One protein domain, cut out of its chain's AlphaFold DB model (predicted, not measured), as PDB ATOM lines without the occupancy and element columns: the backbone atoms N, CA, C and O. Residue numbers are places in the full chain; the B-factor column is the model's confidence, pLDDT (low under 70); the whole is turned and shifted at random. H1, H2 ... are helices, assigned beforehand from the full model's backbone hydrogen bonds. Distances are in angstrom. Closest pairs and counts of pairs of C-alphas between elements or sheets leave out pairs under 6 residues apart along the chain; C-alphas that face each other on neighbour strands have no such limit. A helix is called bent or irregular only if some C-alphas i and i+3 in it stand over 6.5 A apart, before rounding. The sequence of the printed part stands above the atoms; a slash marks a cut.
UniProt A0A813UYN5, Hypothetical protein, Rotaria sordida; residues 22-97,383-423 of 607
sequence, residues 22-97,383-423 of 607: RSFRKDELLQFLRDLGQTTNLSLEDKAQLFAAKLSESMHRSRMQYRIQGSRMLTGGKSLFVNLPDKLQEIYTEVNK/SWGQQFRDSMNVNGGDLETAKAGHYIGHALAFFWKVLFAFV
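AT A GLANCE: This is residues 22 to 97 and 383 to 423 of the 607 residues of the protein "Hypothetical protein" of Rotaria sordida (UniProt A0A813UYN5). Two loose lobes of helices stand at the two ends of an elongated outline, joined by two stretches of chain, residues 59 to 62 and residues 75 to 85. One lobe holds H1, H2 and H4, with H2 in its middle; the other is built on the kinked H7, with H3, H5 and the short H6 packed on it. The printed part has 117 residues with seven named helices, H1 to H7 in order along the chain, and no named strand; the class is all helix. It is loose, with a radius of gyration of the C-alphas of 16.7 A, and spans 49 by 29 by 24 A.

IN THESE COORDINATES: Find C-alpha 26 at (20.705, 38.735, -14.357); there H1 begins, residues 26 to 37, 15.9 A long. H2 follows, residues 44 to 58, 21.5 A, then H3, residues 63 to 74, 17.4 A. H4, residues 86 to 97, runs 17.5 A and ends at C-alpha 97, (37.608, 23.460, -18.922), where the cut begins. Beyond it look for H5, residues 384 to 392, and H6, residues 394 to 397. H7, residues 404 to 420, 23.2 A, ends at C-alpha 420, (-2.427, 9.879, -28.256); it is irregular, with C-alphas 412 and 415 7.6 A apart, and has a kink of 64 degrees near residue 413.

HOW THE PARTS SIT: Start at H1, which touches residues 47 to 51 of H2 at a steep tilt of 58 degrees, opposite ways; the closest C-alphas, of Leu 29 and Phe 51, are 7.7 A apart. Residues 46 to 50 of H2 and 88 to 92 of H4 only just touch, with 3 pairs of C-alphas within 8 A, the closest those of Leu 50 and Tyr 92 at 6.6 A. H2 and H3 are apart. Residues 73 to 74 of H3 touch residues 406 to 409 of H7, only just about perpendicular at 71 degrees; the closest C-alphas, of Leu 74 and Gly 409, are 5.5 A apart. H5 touches residues 414 to 418 of H7 at a steep tilt of 42 degrees, opposite ways, the closest C-alphas being those of Ser 391 and Lys 417 at 5.4 A. H6 touches residues 406 to 410 of H7, closest at the C-alphas of Val 394 and His 410, 6.0 A. H5 and H6 only just touch, with 3 pairs of C-alphas within 8 A, and only at the corner. Every O i to N i+4 pair is within hydrogen-bond range in H1, H3 and H5; the figures are 10 of 11 in H2, 7 of 8 in H4 and 11 of 13 in H7, and H6 is too short for such a pair.

THE WHOLE: The two C-alphas farthest apart, of Gln 38 and Leu 419, are 49.6 A apart. Residues 98 to 382 are not printed, and C-alphas 97 and 383 are 39.1 A apart across the cut. The link from H3 to H4, 11 residues, is long. Mean pLDDT of the printed part is 75.7; look for values under 70 at residues 22 to 41, 58 to 60, 63 and 95 to 96.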
ATOM      1  N   ARG A  22      14.616  28.268 -10.834       39.50
ATOM      2  CA  ARG A  22      15.222  29.400 -10.118       39.50
ATOM      3  C   ARG A  22      15.114  30.626 -11.018       39.50
ATOM      4  O   ARG A  22      15.619  30.577 -12.141       39.50
ATOM      5  N   SER A  23      14.461  31.690 -10.552       46.19
ATOM      6  CA  SER A  23      14.549  32.982 -11.226       46.19
ATOM      7  C   SER A  23      16.035  33.303 -11.345       46.19
ATOM      8  O   SER A  23      16.729  33.430 -10.333       46.19
ATOM      9  N   PHE A  24      16.551  33.294 -12.570       57.22
ATOM     10  CA  PHE A  24      17.970  33.502 -12.803       57.22
ATOM     11  C   PHE A  24      18.339  34.909 -12.315       57.22
ATOM     12  O   PHE A  24      17.586  35.863 -12.528       57.22
ATOM     13  N   ARG A  25      19.487  35.059 -11.650       58.91
ATOM     14  CA  ARG A  25      20.032  36.397 -11.400       58.91
ATOM     15  C   ARG A  25      20.612  36.902 -12.709       58.91
ATOM     16  O   ARG A  25      21.450  36.220 -13.299       58.91
ATOM     17  N   LYS A  26      20.172  38.084 -13.150       61.12
ATOM     18  CA  LYS A  26      20.705  38.735 -14.357       61.12
ATOM     19  C   LYS A  26      22.236  38.777 -14.317       61.12
ATOM     20  O   LYS A  26      22.864  38.464 -15.318       61.12
ATOM     21  N   ASP A  27      22.817  38.980 -13.139       61.16
ATOM     22  CA  ASP A  27      24.263  39.016 -12.896       61.16
ATOM     23  C   ASP A  27      25.022  37.761 -13.362       61.16
ATOM     24  O   ASP A  27      26.104  37.876 -13.933       61.16
ATOM     25  N   GLU A  28      24.456  36.560 -13.187       66.19
ATOM     26  CA  GLU A  28      25.101  35.303 -13.613       66.19
ATOM     27  C   GLU A  28      25.116  35.171 -15.146       66.19
ATOM     28  O   GLU A  28      26.082  34.674 -15.729       66.19
ATOM     29  N   LEU A  29      24.069  35.670 -15.811       67.88
ATOM     30  CA  LEU A  29      23.990  35.746 -17.271       67.88
ATOM     31  C   LEU A  29      24.952  36.811 -17.818       67.88
ATOM     32  O   LEU A  29      25.614  36.576 -18.828       67.88
ATOM     33  N   LEU A  30      25.078  37.950 -17.131       64.50
ATOM     34  CA  LEU A  30      26.004  39.024 -17.497       64.50
ATOM     35  C   LEU A  30      27.471  38.598 -17.353       64.50
ATOM     36  O   LEU A  30      28.287  38.875 -18.234       64.50
ATOM     37  N   GLN A  31      27.807  37.875 -16.282       68.00
ATOM     38  CA  GLN A  31      29.145  37.319 -16.102       68.00
ATOM     39  C   GLN A  31      29.475  36.317 -17.216       68.00
ATOM     40  O   GLN A  31      30.500  36.449 -17.879       68.00
ATOM     41  N   PHE A  32      28.555  35.396 -17.513       69.88
ATOM     42  CA  PHE A  32      28.730  34.432 -18.599       69.88
ATOM     43  C   PHE A  32      28.844  35.097 -19.983       69.88
ATOM     44  O   PHE A  32      29.616  34.651 -20.832       69.88
ATOM     45  N   LEU A  33      28.115  36.193 -20.214       66.44
ATOM     46  CA  LEU A  33      28.229  37.008 -21.424       66.44
ATOM     47  C   LEU A  33      29.595  37.674 -21.558       66.44
ATOM     48  O   LEU A  33      30.136  37.719 -22.661       66.44
ATOM     49  N   ARG A  34      30.143  38.197 -20.458       65.75
ATOM     50  CA  ARG A  34      31.477  38.805 -20.445       65.75
ATOM     51  C   ARG A  34      32.543  37.769 -20.792       65.75
ATOM     52  O   ARG A  34      33.406  38.051 -21.621       65.75
ATOM     53  N   ASP A  35      32.417  36.568 -20.239       66.00
ATOM     54  CA  ASP A  35      33.355  35.472 -20.478       66.00
ATOM     55  C   ASP A  35      33.278  34.958 -21.930       66.00
ATOM     56  O   ASP A  35      34.306  34.755 -22.574       66.00
ATOM     57  N   LEU A  36      32.070  34.825 -22.499       64.69
ATOM     58  CA  LEU A  36      31.870  34.391 -23.893       64.69
ATOM     59  C   LEU A  36      32.154  35.477 -24.938       64.69
ATOM     60  O   LEU A  36      32.547  35.166 -26.069       64.69
ATOM     61  N   GLY A  37      31.914  36.743 -24.588       56.41
ATOM     62  CA  GLY A  37      32.127  37.903 -25.452       56.41
ATOM     63  C   GLY A  37      33.595  38.101 -25.819       56.41
ATOM     64  O   GLY A  37      33.887  38.597 -26.902       56.41
ATOM     65  N   GLN A  38      34.514  37.639 -24.965       53.47
ATOM     66  CA  GLN A  38      35.954  37.701 -25.216       53.47
ATOM     67  C   GLN A  38      36.472  36.560 -26.106       53.47
ATOM     68  O   GLN A  38      37.550  36.682 -26.683       53.47
ATOM     69  N   THR A  39      35.734  35.450 -26.234       51.75
ATOM     70  CA  THR A  39      36.280  34.209 -26.812       51.75
ATOM     71  C   THR A  39      35.746  33.830 -28.192       51.75
ATOM     72  O   THR A  39      36.401  33.042 -28.870       51.75
ATOM     73  N   THR A  40      34.591  34.343 -28.643       55.06
ATOM     74  CA  THR A  40      33.926  33.790 -29.845       55.06
ATOM     75  C   THR A  40      32.891  34.717 -30.514       55.06
ATOM     76  O   THR A  40      31.980  35.213 -29.850       55.06
ATOM     77  N   ASN A  41      32.946  34.838 -31.852       66.38
ATOM     78  CA  ASN A  41      31.910  35.449 -32.713       66.38
ATOM     79  C   ASN A  41      30.681  34.522 -32.871       66.38
ATOM     80  O   ASN A  41      30.432  33.985 -33.948       66.38
ATOM     81  N   LEU A  42      29.946  34.282 -31.784       72.56
ATOM     82  CA  LEU A  42      28.699  33.498 -31.775       72.56
ATOM     83  C   LEU A  42      27.467  34.408 -31.841       72.56
ATOM     84  O   LEU A  42      27.486  35.504 -31.269       72.56
ATOM     85  N   SER A  43      26.394  33.929 -32.486       79.69
ATOM     86  CA  SER A  43      25.088  34.604 -32.490       79.69
ATOM     87  C   SER A  43      24.530  34.724 -31.066       79.69
ATOM     88  O   SER A  43      24.868  33.932 -30.181       79.69
ATOM     89  N   LEU A  44      23.653  35.704 -30.830       74.50
ATOM     90  CA  LEU A  44      22.962  35.855 -29.545       74.50
ATOM     91  C   LEU A  44      22.139  34.601 -29.201       74.50
ATOM     92  O   LEU A  44      22.087  34.200 -28.041       74.50
ATOM     93  N   GLU A  45      21.562  33.952 -30.215       78.81
ATOM     94  CA  GLU A  45      20.807  32.702 -30.076       78.81
ATOM     95  C   GLU A  45      21.705  31.537 -29.640       78.81
ATOM     96  O   GLU A  45      21.383  30.837 -28.683       78.81
ATOM     97  N   ASP A  46      22.878  31.379 -30.260       81.19
ATOM     98  CA  ASP A  46      23.850  30.339 -29.896       81.19
ATOM     99  C   ASP A  46      24.336  30.501 -28.449       81.19
ATOM    100  O   ASP A  46      24.458  29.533 -27.694       81.19
ATOM    101  N   LYS A  47      24.595  31.750 -28.034       80.50
ATOM    102  CA  LYS A  47      24.978  32.082 -26.654       80.50
ATOM    103  C   LYS A  47      23.849  31.753 -25.678       80.50
ATOM    104  O   LYS A  47      24.118  31.203 -24.607       80.50
ATOM    105  N   ALA A  48      22.601  32.060 -26.041       78.94
ATOM    106  CA  ALA A  48      21.423  31.729 -25.240       78.94
ATOM    107  C   ALA A  48      21.272  30.211 -25.068       78.94
ATOM    108  O   ALA A  48      21.100  29.746 -23.941       78.94
ATOM    109  N   GLN A  49      21.440  29.431 -26.138       80.06
ATOM    110  CA  GLN A  49      21.383  27.967 -26.085       80.06
ATOM    111  C   GLN A  49      22.487  27.365 -25.207       80.06
ATOM    112  O   GLN A  49      22.223  26.462 -24.410       80.06
ATOM    113  N   LEU A  50      23.720  27.877 -25.301       80.69
ATOM    114  CA  LEU A  50      24.839  27.445 -24.453       80.69
ATOM    115  C   LEU A  50      24.572  27.719 -22.969       80.69
ATOM    116  O   LEU A  50      24.825  26.861 -22.117       80.69
ATOM    117  N   PHE A  51      24.034  28.897 -22.653       79.56
ATOM    118  CA  PHE A  51      23.667  29.236 -21.283       79.56
ATOM    119  C   PHE A  51      22.495  28.381 -20.784       79.56
ATOM    120  O   PHE A  51      22.552  27.849 -19.675       79.56
ATOM    121  N   ALA A  52      21.473  28.167 -21.617       79.44
ATOM    122  CA  ALA A  52      20.353  27.283 -21.309       79.44
ATOM    123  C   ALA A  52      20.822  25.840 -21.056       79.44
ATOM    124  O   ALA A  52      20.334  25.195 -20.127       79.44
ATOM    125  N   ALA A  53      21.814  25.344 -21.806       78.12
ATOM    126  CA  ALA A  53      22.436  24.044 -21.566       78.12
ATOM    127  C   ALA A  53      23.103  23.981 -20.183       78.12
ATOM    128  O   ALA A  53      22.765  23.089 -19.398       78.12
ATOM    129  N   LYS A  54      23.957  24.965 -19.845       77.81
ATOM    130  CA  LYS A  54      24.609  25.087 -18.523       77.81
ATOM    131  C   LYS A  54      23.581  25.118 -17.390       77.81
ATOM    132  O   LYS A  54      23.723  24.414 -16.393       77.81
ATOM    133  N   LEU A  55      22.508  25.883 -17.570       74.25
ATOM    134  CA  LEU A  55      21.431  25.982 -16.594       74.25
ATOM    135  C   LEU A  55      20.680  24.649 -16.446       74.25
ATOM    136  O   LEU A  55      20.433  24.207 -15.324       74.25
ATOM    137  N   SER A  56      20.384  23.965 -17.553       73.38
ATOM    138  CA  SER A  56      19.655  22.688 -17.559       73.38
ATOM    139  C   SER A  56      20.391  21.532 -16.866       73.38
ATOM    140  O   SER A  56      19.751  20.558 -16.458       73.38
ATOM    141  N   GLU A  57      21.719  21.607 -16.746       70.12
ATOM    142  CA  GLU A  57      22.521  20.657 -15.964       70.12
ATOM    143  C   GLU A  57      22.376  20.898 -14.458       70.12
ATOM    144  O   GLU A  57      22.345  19.949 -13.678       70.12
ATOM    145  N   SER A  58      22.233  22.163 -14.049       67.81
ATOM    146  CA  SER A  58      22.023  22.537 -12.644       67.81
ATOM    147  C   SER A  58      20.592  22.281 -12.149       67.81
ATOM    148  O   SER A  58      20.351  22.222 -10.941       67.81
ATOM    149  N   MET A  59      19.632  22.117 -13.064       68.06
ATOM    150  CA  MET A  59      18.235  21.853 -12.727       68.06
ATOM    151  C   MET A  59      18.036  20.412 -12.241       68.06
ATOM    152  O   MET A  59      18.356  19.450 -12.941       68.06
ATOM    153  N   HIS A  60      17.429  20.254 -11.062       63.69
ATOM    154  CA  HIS A  60      17.042  18.940 -10.551       63.69
ATOM    155  C   HIS A  60      15.959  18.317 -11.442       63.69
ATOM    156  O   HIS A  60      14.894  18.901 -11.654       63.69
ATOM    157  N   ARG A  61      16.203  17.096 -11.923       72.88
ATOM    158  CA  ARG A  61      15.282  16.370 -12.806       72.88
ATOM    159  C   ARG A  61      14.442  15.377 -12.017       72.88
ATOM    160  O   ARG A  61      14.938  14.689 -11.131       72.88
ATOM    161  N   SER A  62      13.151  15.296 -12.325       72.31
ATOM    162  CA  SER A  62      12.256  14.336 -11.679       72.31
ATOM    163  C   SER A  62      12.318  12.969 -12.363       72.31
ATOM    164  O   SER A  62      12.538  12.856 -13.571       72.31
ATOM    165  N   ARG A  63      12.034  11.899 -11.613       69.88
ATOM    166  CA  ARG A  63      11.945  10.531 -12.162       69.88
ATOM    167  C   ARG A  63      10.957  10.428 -13.323       69.88
ATOM    168  O   ARG A  63      11.209   9.734 -14.307       69.88
ATOM    169  N   MET A  64       9.850  11.162 -13.234       71.56
ATOM    170  CA  MET A  64       8.836  11.227 -14.284       71.56
ATOM    171  C   MET A  64       9.406  11.795 -15.592       71.56
ATOM    172  O   MET A  64       9.128  11.246 -16.656       71.56
ATOM    173  N   GLN A  65      10.254  12.826 -15.531       75.25
ATOM    174  CA  GLN A  65      10.889  13.403 -16.721       75.25
ATOM    175  C   GLN A  65      11.776  12.383 -17.447       75.25
ATOM    176  O   GLN A  65      11.722  12.300 -18.673       75.25
ATOM    177  N   TYR A  66      12.519  11.540 -16.720       75.31
ATOM    178  CA  TYR A  66      13.316  10.466 -17.327       75.31
ATOM    179  C   TYR A  66      12.453   9.403 -18.022       75.31
ATOM    180  O   TYR A  66      12.797   8.946 -19.116       75.31
ATOM    181  N   ARG A  67      11.305   9.037 -17.436       72.31
ATOM    182  CA  ARG A  67      10.362   8.086 -18.054       72.31
ATOM    183  C   ARG A  67       9.720   8.649 -19.321       72.31
ATOM    184  O   ARG A  67       9.655   7.960 -20.342       72.31
ATOM    185  N   ILE A  68       9.294   9.913 -19.277       76.50
ATOM    186  CA  ILE A  68       8.735  10.602 -20.445       76.50
ATOM    187  C   ILE A  68       9.796  10.699 -21.541       76.50
ATOM    188  O   ILE A  68       9.512  10.375 -22.693       76.50
ATOM    189  N   GLN A  69      11.035  11.048 -21.191       79.62
ATOM    190  CA  GLN A  69      12.132  11.104 -22.151       79.62
ATOM    191  C   GLN A  69      12.384   9.754 -22.833       79.62
ATOM    192  O   GLN A  69      12.569   9.717 -24.047       79.62
ATOM    193  N   GLY A  70      12.353   8.640 -22.093       73.81
ATOM    194  CA  GLY A  70      12.509   7.309 -22.691       73.81
ATOM    195  C   GLY A  70      11.445   6.976 -23.721       73.81
ATOM    196  O   GLY A  70      11.767   6.514 -24.816       73.81
ATOM    197  N   SER A  71      10.196   7.322 -23.424       74.81
ATOM    198  CA  SER A  71       9.091   7.152 -24.370       74.81
ATOM    199  C   SER A  71       9.250   8.054 -25.602       74.81
ATOM    200  O   SER A  71       8.997   7.627 -26.730       74.81
ATOM    201  N   ARG A  72       9.734   9.290 -25.424       79.69
ATOM    202  CA  ARG A  72       9.992  10.222 -26.532       79.69
ATOM    203  C   ARG A  72      11.154   9.781 -27.422       79.69
ATOM    204  O   ARG A  72      11.037   9.891 -28.636       79.69
ATOM    205  N   MET A  73      12.225   9.209 -26.868       75.62
ATOM    206  CA  MET A  73      13.321   8.664 -27.682       75.62
ATOM    207  C   MET A  73      12.859   7.505 -28.575       75.62
ATOM    208  O   MET A  73      13.264   7.441 -29.732       75.62
ATOM    209  N   LEU A  74      11.987   6.622 -28.071       74.06
ATOM    210  CA  LEU A  74      11.450   5.500 -28.853       74.06
ATOM    211  C   LEU A  74      10.530   5.948 -29.987       74.06
ATOM    212  O   LEU A  74      10.540   5.371 -31.070       74.06
ATOM    213  N   THR A  75       9.749   6.991 -29.734       77.19
ATOM    214  CA  THR A  75       8.744   7.509 -30.669       77.19
ATOM    215  C   THR A  75       9.280   8.618 -31.579       77.19
ATOM    216  O   THR A  75       8.526   9.203 -32.353       77.19
ATOM    217  N   GLY A  76      10.573   8.956 -31.493       74.94
ATOM    218  CA  GLY A  76      11.148  10.081 -32.239       74.94
ATOM    219  C   GLY A  76      10.533  11.439 -31.866       74.94
ATOM    220  O   GLY A  76      10.452  12.339 -32.703       74.94
ATOM    221  N   GLY A  77      10.036  11.573 -30.634       77.06
ATOM    222  CA  GLY A  77       9.530  12.816 -30.060       77.06
ATOM    223  C   GLY A  77      10.647  13.741 -29.566       77.06
ATOM    224  O   GLY A  77      11.797  13.326 -29.422       77.06
ATOM    225  N   LYS A  78      10.286  14.999 -29.291       81.06
ATOM    226  CA  LYS A  78      11.213  16.049 -28.850       81.06
ATOM    227  C   LYS A  78      11.862  15.734 -27.504       81.06
ATOM    228  O   LYS A  78      11.164  15.441 -26.529       81.06
ATOM    229  N   SER A  79      13.181  15.876 -27.433       78.75
ATOM    230  CA  SER A  79      13.936  15.722 -26.188       78.75
ATOM    231  C   SER A  79      13.503  16.729 -25.110       78.75
ATOM    232  O   SER A  79      13.305  17.907 -25.390       78.75
ATOM    233  N   LEU A  80      13.380  16.263 -23.865       74.94
ATOM    234  CA  LEU A  80      13.232  17.078 -22.650       74.94
ATOM    235  C   LEU A  80      14.573  17.570 -22.096       74.94
ATOM    236  O   LEU A  80      14.612  18.270 -21.088       74.94
ATOM    237  N   PHE A  81      15.675  17.172 -22.726       75.88
ATOM    238  CA  PHE A  81      17.019  17.625 -22.397       75.88
ATOM    239  C   PHE A  81      17.536  18.507 -23.519       75.88
ATOM    240  O   PHE A  81      17.269  18.212 -24.689       75.88
ATOM    241  N   VAL A  82      18.277  19.554 -23.147       73.94
ATOM    242  CA  VAL A  82      18.951  20.425 -24.109       73.94
ATOM    243  C   VAL A  82      19.905  19.569 -24.927       73.94
ATOM    244  O   VAL A  82      20.838  18.976 -24.388       73.94
ATOM    245  N   ASN A  83      19.639  19.487 -26.226       71.88
ATOM    246  CA  ASN A  83      20.568  18.932 -27.190       71.88
ATOM    247  C   ASN A  83      21.184  20.119 -27.913       71.88
ATOM    248  O   ASN A  83      20.480  20.853 -28.600       71.88
ATOM    249  N   LEU A  84      22.480  20.326 -27.716       79.12
ATOM    250  CA  LEU A  84      23.220  21.310 -28.490       79.12
ATOM    251  C   LEU A  84      23.541  20.710 -29.868       79.12
ATOM    252  O   LEU A  84      23.863  19.519 -29.940       79.12
ATOM    253  N   PRO A  85      23.501  21.506 -30.948       80.81
ATOM    254  CA  PRO A  85      24.149  21.156 -32.204       80.81
ATOM    255  C   PRO A  85      25.610  20.757 -31.962       80.81
ATOM    256  O   PRO A  85      26.278  21.348 -31.109       80.81
ATOM    257  N   ASP A  86      26.132  19.804 -32.740       77.31
ATOM    258  CA  ASP A  86      27.479  19.238 -32.537       77.31
ATOM    259  C   ASP A  86      28.567  20.333 -32.440       77.31
ATOM    260  O   ASP A  86      29.477  20.258 -31.615       77.31
ATOM    261  N   LYS A  87      28.413  21.412 -33.222       78.69
ATOM    262  CA  LYS A  87      29.312  22.578 -33.234       78.69
ATOM    263  C   LYS A  87      29.303  23.371 -31.918       78.69
ATOM    264  O   LYS A  87      30.349  23.836 -31.474       78.69
ATOM    265  N   LEU A  88      28.140  23.534 -31.282       79.50
ATOM    266  CA  LEU A  88      28.015  24.234 -29.996       79.50
ATOM    267  C   LEU A  88      28.446  23.342 -28.828       79.50
ATOM    268  O   LEU A  88      28.983  23.838 -27.838       79.50
ATOM    269  N   GLN A  89      28.282  22.025 -28.954       79.12
ATOM    270  CA  GLN A  89      28.712  21.068 -27.937       79.12
ATOM    271  C   GLN A  89      30.240  21.063 -27.735       79.12
ATOM    272  O   GLN A  89      30.724  20.944 -26.605       79.12
ATOM    273  N   GLU A  90      31.009  21.232 -28.813       78.06
ATOM    274  CA  GLU A  90      32.469  21.359 -28.748       78.06
ATOM    275  C   GLU A  90      32.888  22.628 -27.987       78.06
ATOM    276  O   GLU A  90      33.674  22.561 -27.039       78.06
ATOM    277  N   ILE A  91      32.280  23.770 -28.323       78.00
ATOM    278  CA  ILE A  91      32.536  25.064 -27.672       78.00
ATOM    279  C   ILE A  91      32.184  25.006 -26.183       78.00
ATOM    280  O   ILE A  91      32.973  25.434 -25.340       78.00
ATOM    281  N   TYR A  92      31.031  24.424 -25.845       74.94
ATOM    282  CA  TYR A  92      30.590  24.238 -24.464       74.94
ATOM    283  C   TYR A  92      31.628  23.485 -23.616       74.94
ATOM    284  O   TYR A  92      31.963  23.886 -22.499       74.94
ATOM    285  N   THR A  93      32.187  22.413 -24.181       76.69
ATOM    286  CA  THR A  93      33.185  21.572 -23.508       76.69
ATOM    287  C   THR A  93      34.491  22.331 -23.260       76.69
ATOM    288  O   THR A  93      35.127  22.157 -22.219       76.69
ATOM    289  N   GLU A  94      34.887  23.200 -24.189       73.75
ATOM    290  CA  GLU A  94      36.093  24.022 -24.073       73.75
ATOM    291  C   GLU A  94      35.950  25.177 -23.070       73.75
ATOM    292  O   GLU A  94      36.916  25.520 -22.385       73.75
ATOM    293  N   VAL A  95      34.762  25.772 -22.938       69.88
ATOM    294  CA  VAL A  95      34.494  26.827 -21.941       69.88
ATOM    295  C   VAL A  95      34.555  26.260 -20.520       69.88
ATOM    296  O   VAL A  95      35.289  26.780 -19.681       69.88
ATOM    297  N   ASN A  96      33.898  25.124 -20.264       69.62
ATOM    298  CA  ASN A  96      33.876  24.504 -18.932       69.62
ATOM    299  C   ASN A  96      35.268  24.072 -18.425       69.62
ATOM    300  O   ASN A  96      35.507  24.050 -17.217       69.62
ATOM    301  N   LYS A  97      36.217  23.753 -19.317       70.75
ATOM    302  CA  LYS A  97      37.608  23.460 -18.922       70.75
ATOM    303  C   LYS A  97      38.333  24.700 -18.384       70.75
ATOM    304  O   LYS A  97      39.134  24.568 -17.460       70.75
ATOM    305  N   SER A 383       0.409  23.388 -25.027       83.25
ATOM    306  CA  SER A 383      -0.951  23.576 -25.541       83.25
ATOM    307  C   SER A 383      -1.382  22.369 -26.376       83.25
ATOM    308  O   SER A 383      -0.550  21.646 -26.927       83.25
ATOM    309  N   TRP A 384      -2.693  22.158 -26.519       85.31
ATOM    310  CA  TRP A 384      -3.216  21.020 -27.284       85.31
ATOM    311  C   TRP A 384      -2.777  21.071 -28.756       85.31
ATOM    312  O   TRP A 384      -2.318  20.074 -29.305       85.31
ATOM    313  N   GLY A 385      -2.801  22.260 -29.372       84.50
ATOM    314  CA  GLY A 385      -2.295  22.465 -30.734       84.50
ATOM    315  C   GLY A 385      -0.795  22.181 -30.870       84.50
ATOM    316  O   GLY A 385      -0.369  21.598 -31.869       84.50
ATOM    317  N   GLN A 386       0.004  22.516 -29.850       82.62
ATOM    318  CA  GLN A 386       1.430  22.195 -29.843       82.62
ATOM    319  C   GLN A 386       1.669  20.680 -29.786       82.62
ATOM    320  O   GLN A 386       2.542  20.185 -30.490       82.62
ATOM    321  N   GLN A 387       0.857  19.921 -29.041       83.94
ATOM    322  CA  GLN A 387       0.964  18.456 -29.000       83.94
ATOM    323  C   GLN A 387       0.715  17.804 -30.364       83.94
ATOM    324  O   GLN A 387       1.437  16.880 -30.745       83.94
ATOM    325  N   PHE A 388      -0.259  18.303 -31.130       87.38
ATOM    326  CA  PHE A 388      -0.488  17.841 -32.501       87.38
ATOM    327  C   PHE A 388       0.681  18.200 -33.423       87.38
ATOM    328  O   PHE A 388       1.165  17.337 -34.158       87.38
ATOM    329  N   ARG A 389       1.190  19.436 -33.344       85.88
ATOM    330  CA  ARG A 389       2.350  19.882 -34.135       85.88
ATOM    331  C   ARG A 389       3.604  19.051 -33.830       85.88
ATOM    332  O   ARG A 389       4.281  18.601 -34.752       85.88
ATOM    333  N   ASP A 390       3.877  18.780 -32.557       83.12
ATOM    334  CA  ASP A 390       5.010  17.954 -32.118       83.12
ATOM    335  C   ASP A 390       4.843  16.478 -32.519       83.12
ATOM    336  O   ASP A 390       5.819  15.750 -32.736       83.12
ATOM    337  N   SER A 391       3.595  16.017 -32.628       85.06
ATOM    338  CA  SER A 391       3.283  14.660 -33.071       85.06
ATOM    339  C   SER A 391       3.530  14.478 -34.564       85.06
ATOM    340  O   SER A 391       4.093  13.449 -34.941       85.06
ATOM    341  N   MET A 392       3.200  15.489 -35.376       86.06
ATOM    342  CA  MET A 392       3.391  15.497 -36.833       86.06
ATOM    343  C   MET A 392       4.848  15.691 -37.265       86.06
ATOM    344  O   MET A 392       5.220  15.237 -38.341       86.06
ATOM    345  N   ASN A 393       5.685  16.312 -36.432       86.25
ATOM    346  CA  ASN A 393       7.083  16.575 -36.768       86.25
ATOM    347  C   ASN A 393       8.052  15.567 -36.127       86.25
ATOM    348  O   ASN A 393       7.869  15.096 -34.996       86.25
ATOM    349  N   VAL A 394       9.131  15.243 -36.844       84.06
ATOM    350  CA  VAL A 394      10.267  14.491 -36.286       84.06
ATOM    351  C   VAL A 394      10.963  15.372 -35.251       84.06
ATOM    352  O   VAL A 394      11.153  16.562 -35.489       84.06
ATOM    353  N   ASN A 395      11.284  14.810 -34.081       82.50
ATOM    354  CA  ASN A 395      11.928  15.532 -32.976       82.50
ATOM    355  C   ASN A 395      11.185  16.824 -32.547       82.50
ATOM    356  O   ASN A 395      11.783  17.755 -32.019       82.50
ATOM    357  N   GLY A 396       9.867  16.906 -32.786       73.44
ATOM    358  CA  GLY A 396       9.061  18.100 -32.492       73.44
ATOM    359  C   GLY A 396       9.419  19.339 -33.320       73.44
ATOM    360  O   GLY A 396       9.139  20.453 -32.889       73.44
ATOM    361  N   GLY A 397      10.034  19.155 -34.494       77.50
ATOM    362  CA  GLY A 397      10.402  20.239 -35.412       77.50
ATOM    363  C   GLY A 397      11.855  20.701 -35.305       77.50
ATOM    364  O   GLY A 397      12.281  21.512 -36.120       77.50
ATOM    365  N   ASP A 398      12.625  20.164 -34.355       76.75
ATOM    366  CA  ASP A 398      14.063  20.417 -34.243       76.75
ATOM    367  C   ASP A 398      14.847  19.458 -35.157       76.75
ATOM    368  O   ASP A 398      15.193  18.334 -34.779       76.75
ATOM    369  N   LEU A 399      15.050  19.891 -36.402       76.44
ATOM    370  CA  LEU A 399      15.743  19.125 -37.441       76.44
ATOM    371  C   LEU A 399      17.268  19.137 -37.271       76.44
ATOM    372  O   LEU A 399      17.922  18.205 -37.731       76.44
ATOM    373  N   GLU A 400      17.832  20.147 -36.607       75.19
ATOM    374  CA  GLU A 400      19.286  20.306 -36.483       75.19
ATOM    375  C   GLU A 400      19.900  19.261 -35.552       75.19
ATOM    376  O   GLU A 400      21.004  18.775 -35.794       75.19
ATOM    377  N   THR A 401      19.161  18.844 -34.521       76.44
ATOM    378  CA  THR A 401      19.608  17.807 -33.578       76.44
ATOM    379  C   THR A 401      19.090  16.401 -33.920       76.44
ATOM    380  O   THR A 401      19.361  15.430 -33.199       76.44
ATOM    381  N   ALA A 402      18.352  16.245 -35.027       78.44
ATOM    382  CA  ALA A 402      17.682  14.998 -35.383       78.44
ATOM    383  C   ALA A 402      18.639  13.948 -35.985       78.44
ATOM    384  O   ALA A 402      19.213  14.115 -37.057       78.44
ATOM    385  N   LYS A 403      18.747  12.788 -35.325       81.69
ATOM    386  CA  LYS A 403      19.504  11.612 -35.815       81.69
ATOM    387  C   LYS A 403      18.610  10.627 -36.573       81.69
ATOM    388  O   LYS A 403      17.407  10.567 -36.329       81.69
ATOM    389  N   ALA A 404      19.207   9.751 -37.390       81.50
ATOM    390  CA  ALA A 404      18.499   8.709 -38.158       81.50
ATOM    391  C   ALA A 404      17.519   7.860 -37.315       81.50
ATOM    392  O   ALA A 404      16.432   7.517 -37.775       81.50
ATOM    393  N   GLY A 405      17.859   7.577 -36.051       78.88
ATOM    394  CA  GLY A 405      16.975   6.860 -35.127       78.88
ATOM    395  C   GLY A 405      15.665   7.593 -34.807       78.88
ATOM    396  O   GLY A 405      14.642   6.939 -34.628       78.88
ATOM    397  N   HIS A 406      15.658   8.932 -34.798       82.56
ATOM    398  CA  HIS A 406      14.440   9.719 -34.569       82.56
ATOM    399  C   HIS A 406      13.476   9.624 -35.749       82.56
ATOM    400  O   HIS A 406      12.271   9.538 -35.532       82.56
ATOM    401  N   TYR A 407      13.988   9.581 -36.981       85.12
ATOM    402  CA  TYR A 407      13.163   9.401 -38.177       85.12
ATOM    403  C   TYR A 407      12.491   8.028 -38.195       85.12
ATOM    404  O   TYR A 407      11.288   7.934 -38.432       85.12
ATOM    405  N   ILE A 408      13.245   6.970 -37.879       86.06
ATOM    406  CA  ILE A 408      12.710   5.603 -37.806       86.06
ATOM    407  C   ILE A 408      11.670   5.495 -36.685       86.06
ATOM    408  O   ILE A 408      10.566   5.002 -36.914       86.06
ATOM    409  N   GLY A 409      11.994   5.995 -35.487       83.12
ATOM    410  CA  GLY A 409      11.073   5.990 -34.349       83.12
ATOM    411  C   GLY A 409       9.793   6.774 -34.633       83.12
ATOM    412  O   GLY A 409       8.701   6.300 -34.332       83.12
ATOM    413  N   HIS A 410       9.912   7.933 -35.287       85.69
ATOM    414  CA  HIS A 410       8.764   8.727 -35.707       85.69
ATOM    415  C   HIS A 410       7.896   7.970 -36.715       85.69
ATOM    416  O   HIS A 410       6.688   7.914 -36.527       85.69
ATOM    417  N   ALA A 411       8.483   7.349 -37.742       86.56
ATOM    418  CA  ALA A 411       7.728   6.601 -38.748       86.56
ATOM    419  C   ALA A 411       6.954   5.417 -38.141       86.56
ATOM    420  O   ALA A 411       5.774   5.235 -38.435       86.56
ATOM    421  N   LEU A 412       7.593   4.645 -37.255       84.25
ATOM    422  CA  LEU A 412       6.965   3.492 -36.599       84.25
ATOM    423  C   LEU A 412       5.883   3.901 -35.589       84.25
ATOM    424  O   LEU A 412       4.877   3.210 -35.442       84.25
ATOM    425  N   ALA A 413       6.085   5.017 -34.890       83.81
ATOM    426  CA  ALA A 413       5.165   5.488 -33.862       83.81
ATOM    427  C   ALA A 413       4.139   6.510 -34.369       83.81
ATOM    428  O   ALA A 413       3.274   6.896 -33.591       83.81
ATOM    429  N   PHE A 414       4.205   6.955 -35.629       86.94
ATOM    430  CA  PHE A 414       3.412   8.078 -36.146       86.94
ATOM    431  C   PHE A 414       1.917   7.927 -35.859       86.94
ATOM    432  O   PHE A 414       1.305   8.817 -35.268       86.94
ATOM    433  N   PHE A 415       1.355   6.764 -36.200       86.44
ATOM    434  CA  PHE A 415      -0.049   6.442 -35.938       86.44
ATOM    435  C   PHE A 415      -0.401   6.612 -34.454       86.44
ATOM    436  O   PHE A 415      -1.359   7.302 -34.106       86.44
ATOM    437  N   TRP A 416       0.423   6.046 -33.570       82.56
ATOM    438  CA  TRP A 416       0.226   6.116 -32.125       82.56
ATOM    439  C   TRP A 416       0.410   7.534 -31.580       82.56
ATOM    440  O   TRP A 416      -0.355   7.953 -30.718       82.56
ATOM    441  N   LYS A 417       1.364   8.313 -32.100       84.38
ATOM    442  CA  LYS A 417       1.577   9.711 -31.698       84.38
ATOM    443  C   LYS A 417       0.350  10.566 -31.992       84.38
ATOM    444  O   LYS A 417      -0.093  11.304 -31.120       84.38
ATOM    445  N   VAL A 418      -0.214  10.441 -33.193       87.19
ATOM    446  CA  VAL A 418      -1.421  11.183 -33.577       87.19
ATOM    447  C   VAL A 418      -2.623  10.726 -32.750       87.19
ATOM    448  O   VAL A 418      -3.381  11.566 -32.273       87.19
ATOM    449  N   LEU A 419      -2.773   9.419 -32.512       86.12
ATOM    450  CA  LEU A 419      -3.857   8.879 -31.691       86.12
ATOM    451  C   LEU A 419      -3.794   9.378 -30.236       86.12
ATOM    452  O   LEU A 419      -4.813   9.770 -29.674       86.12
ATOM    453  N   PHE A 420      -2.605   9.406 -29.630       84.69
ATOM    454  CA  PHE A 420      -2.427   9.879 -28.256       84.69
ATOM    455  C   PHE A 420      -2.378  11.410 -28.126       84.69
ATOM    456  O   PHE A 420      -2.536  11.910 -27.016       84.69
ATOM    457  N   ALA A 421      -2.255  12.167 -29.222       87.00
ATOM    458  CA  ALA A 421      -2.397  13.629 -29.206       87.00
ATOM    459  C   ALA A 421      -3.833  14.093 -28.878       87.00
ATOM    460  O   ALA A 421      -4.045  15.237 -28.479       87.00
ATOM    461  N   PHE A 422      -4.827  13.204 -28.992       87.88
ATOM    462  CA  PHE A 422      -6.193  13.461 -28.527       87.88
ATOM    463  C   PHE A 422      -6.338  13.420 -27.000       87.88
ATOM    464  O   PHE A 422      -7.366  13.846 -26.477       87.88
ATOM    465  N   VAL A 423      -5.334  12.926 -26.269       88.12
ATOM    466  CA  VAL A 423      -5.330  13.008 -24.808       88.12
ATOM    467  C   VAL A 423      -5.096  14.471 -24.411       88.12
ATOM    468  O   VAL A 423      -4.166  15.096 -24.918       88.12
TER     469      VAL A 423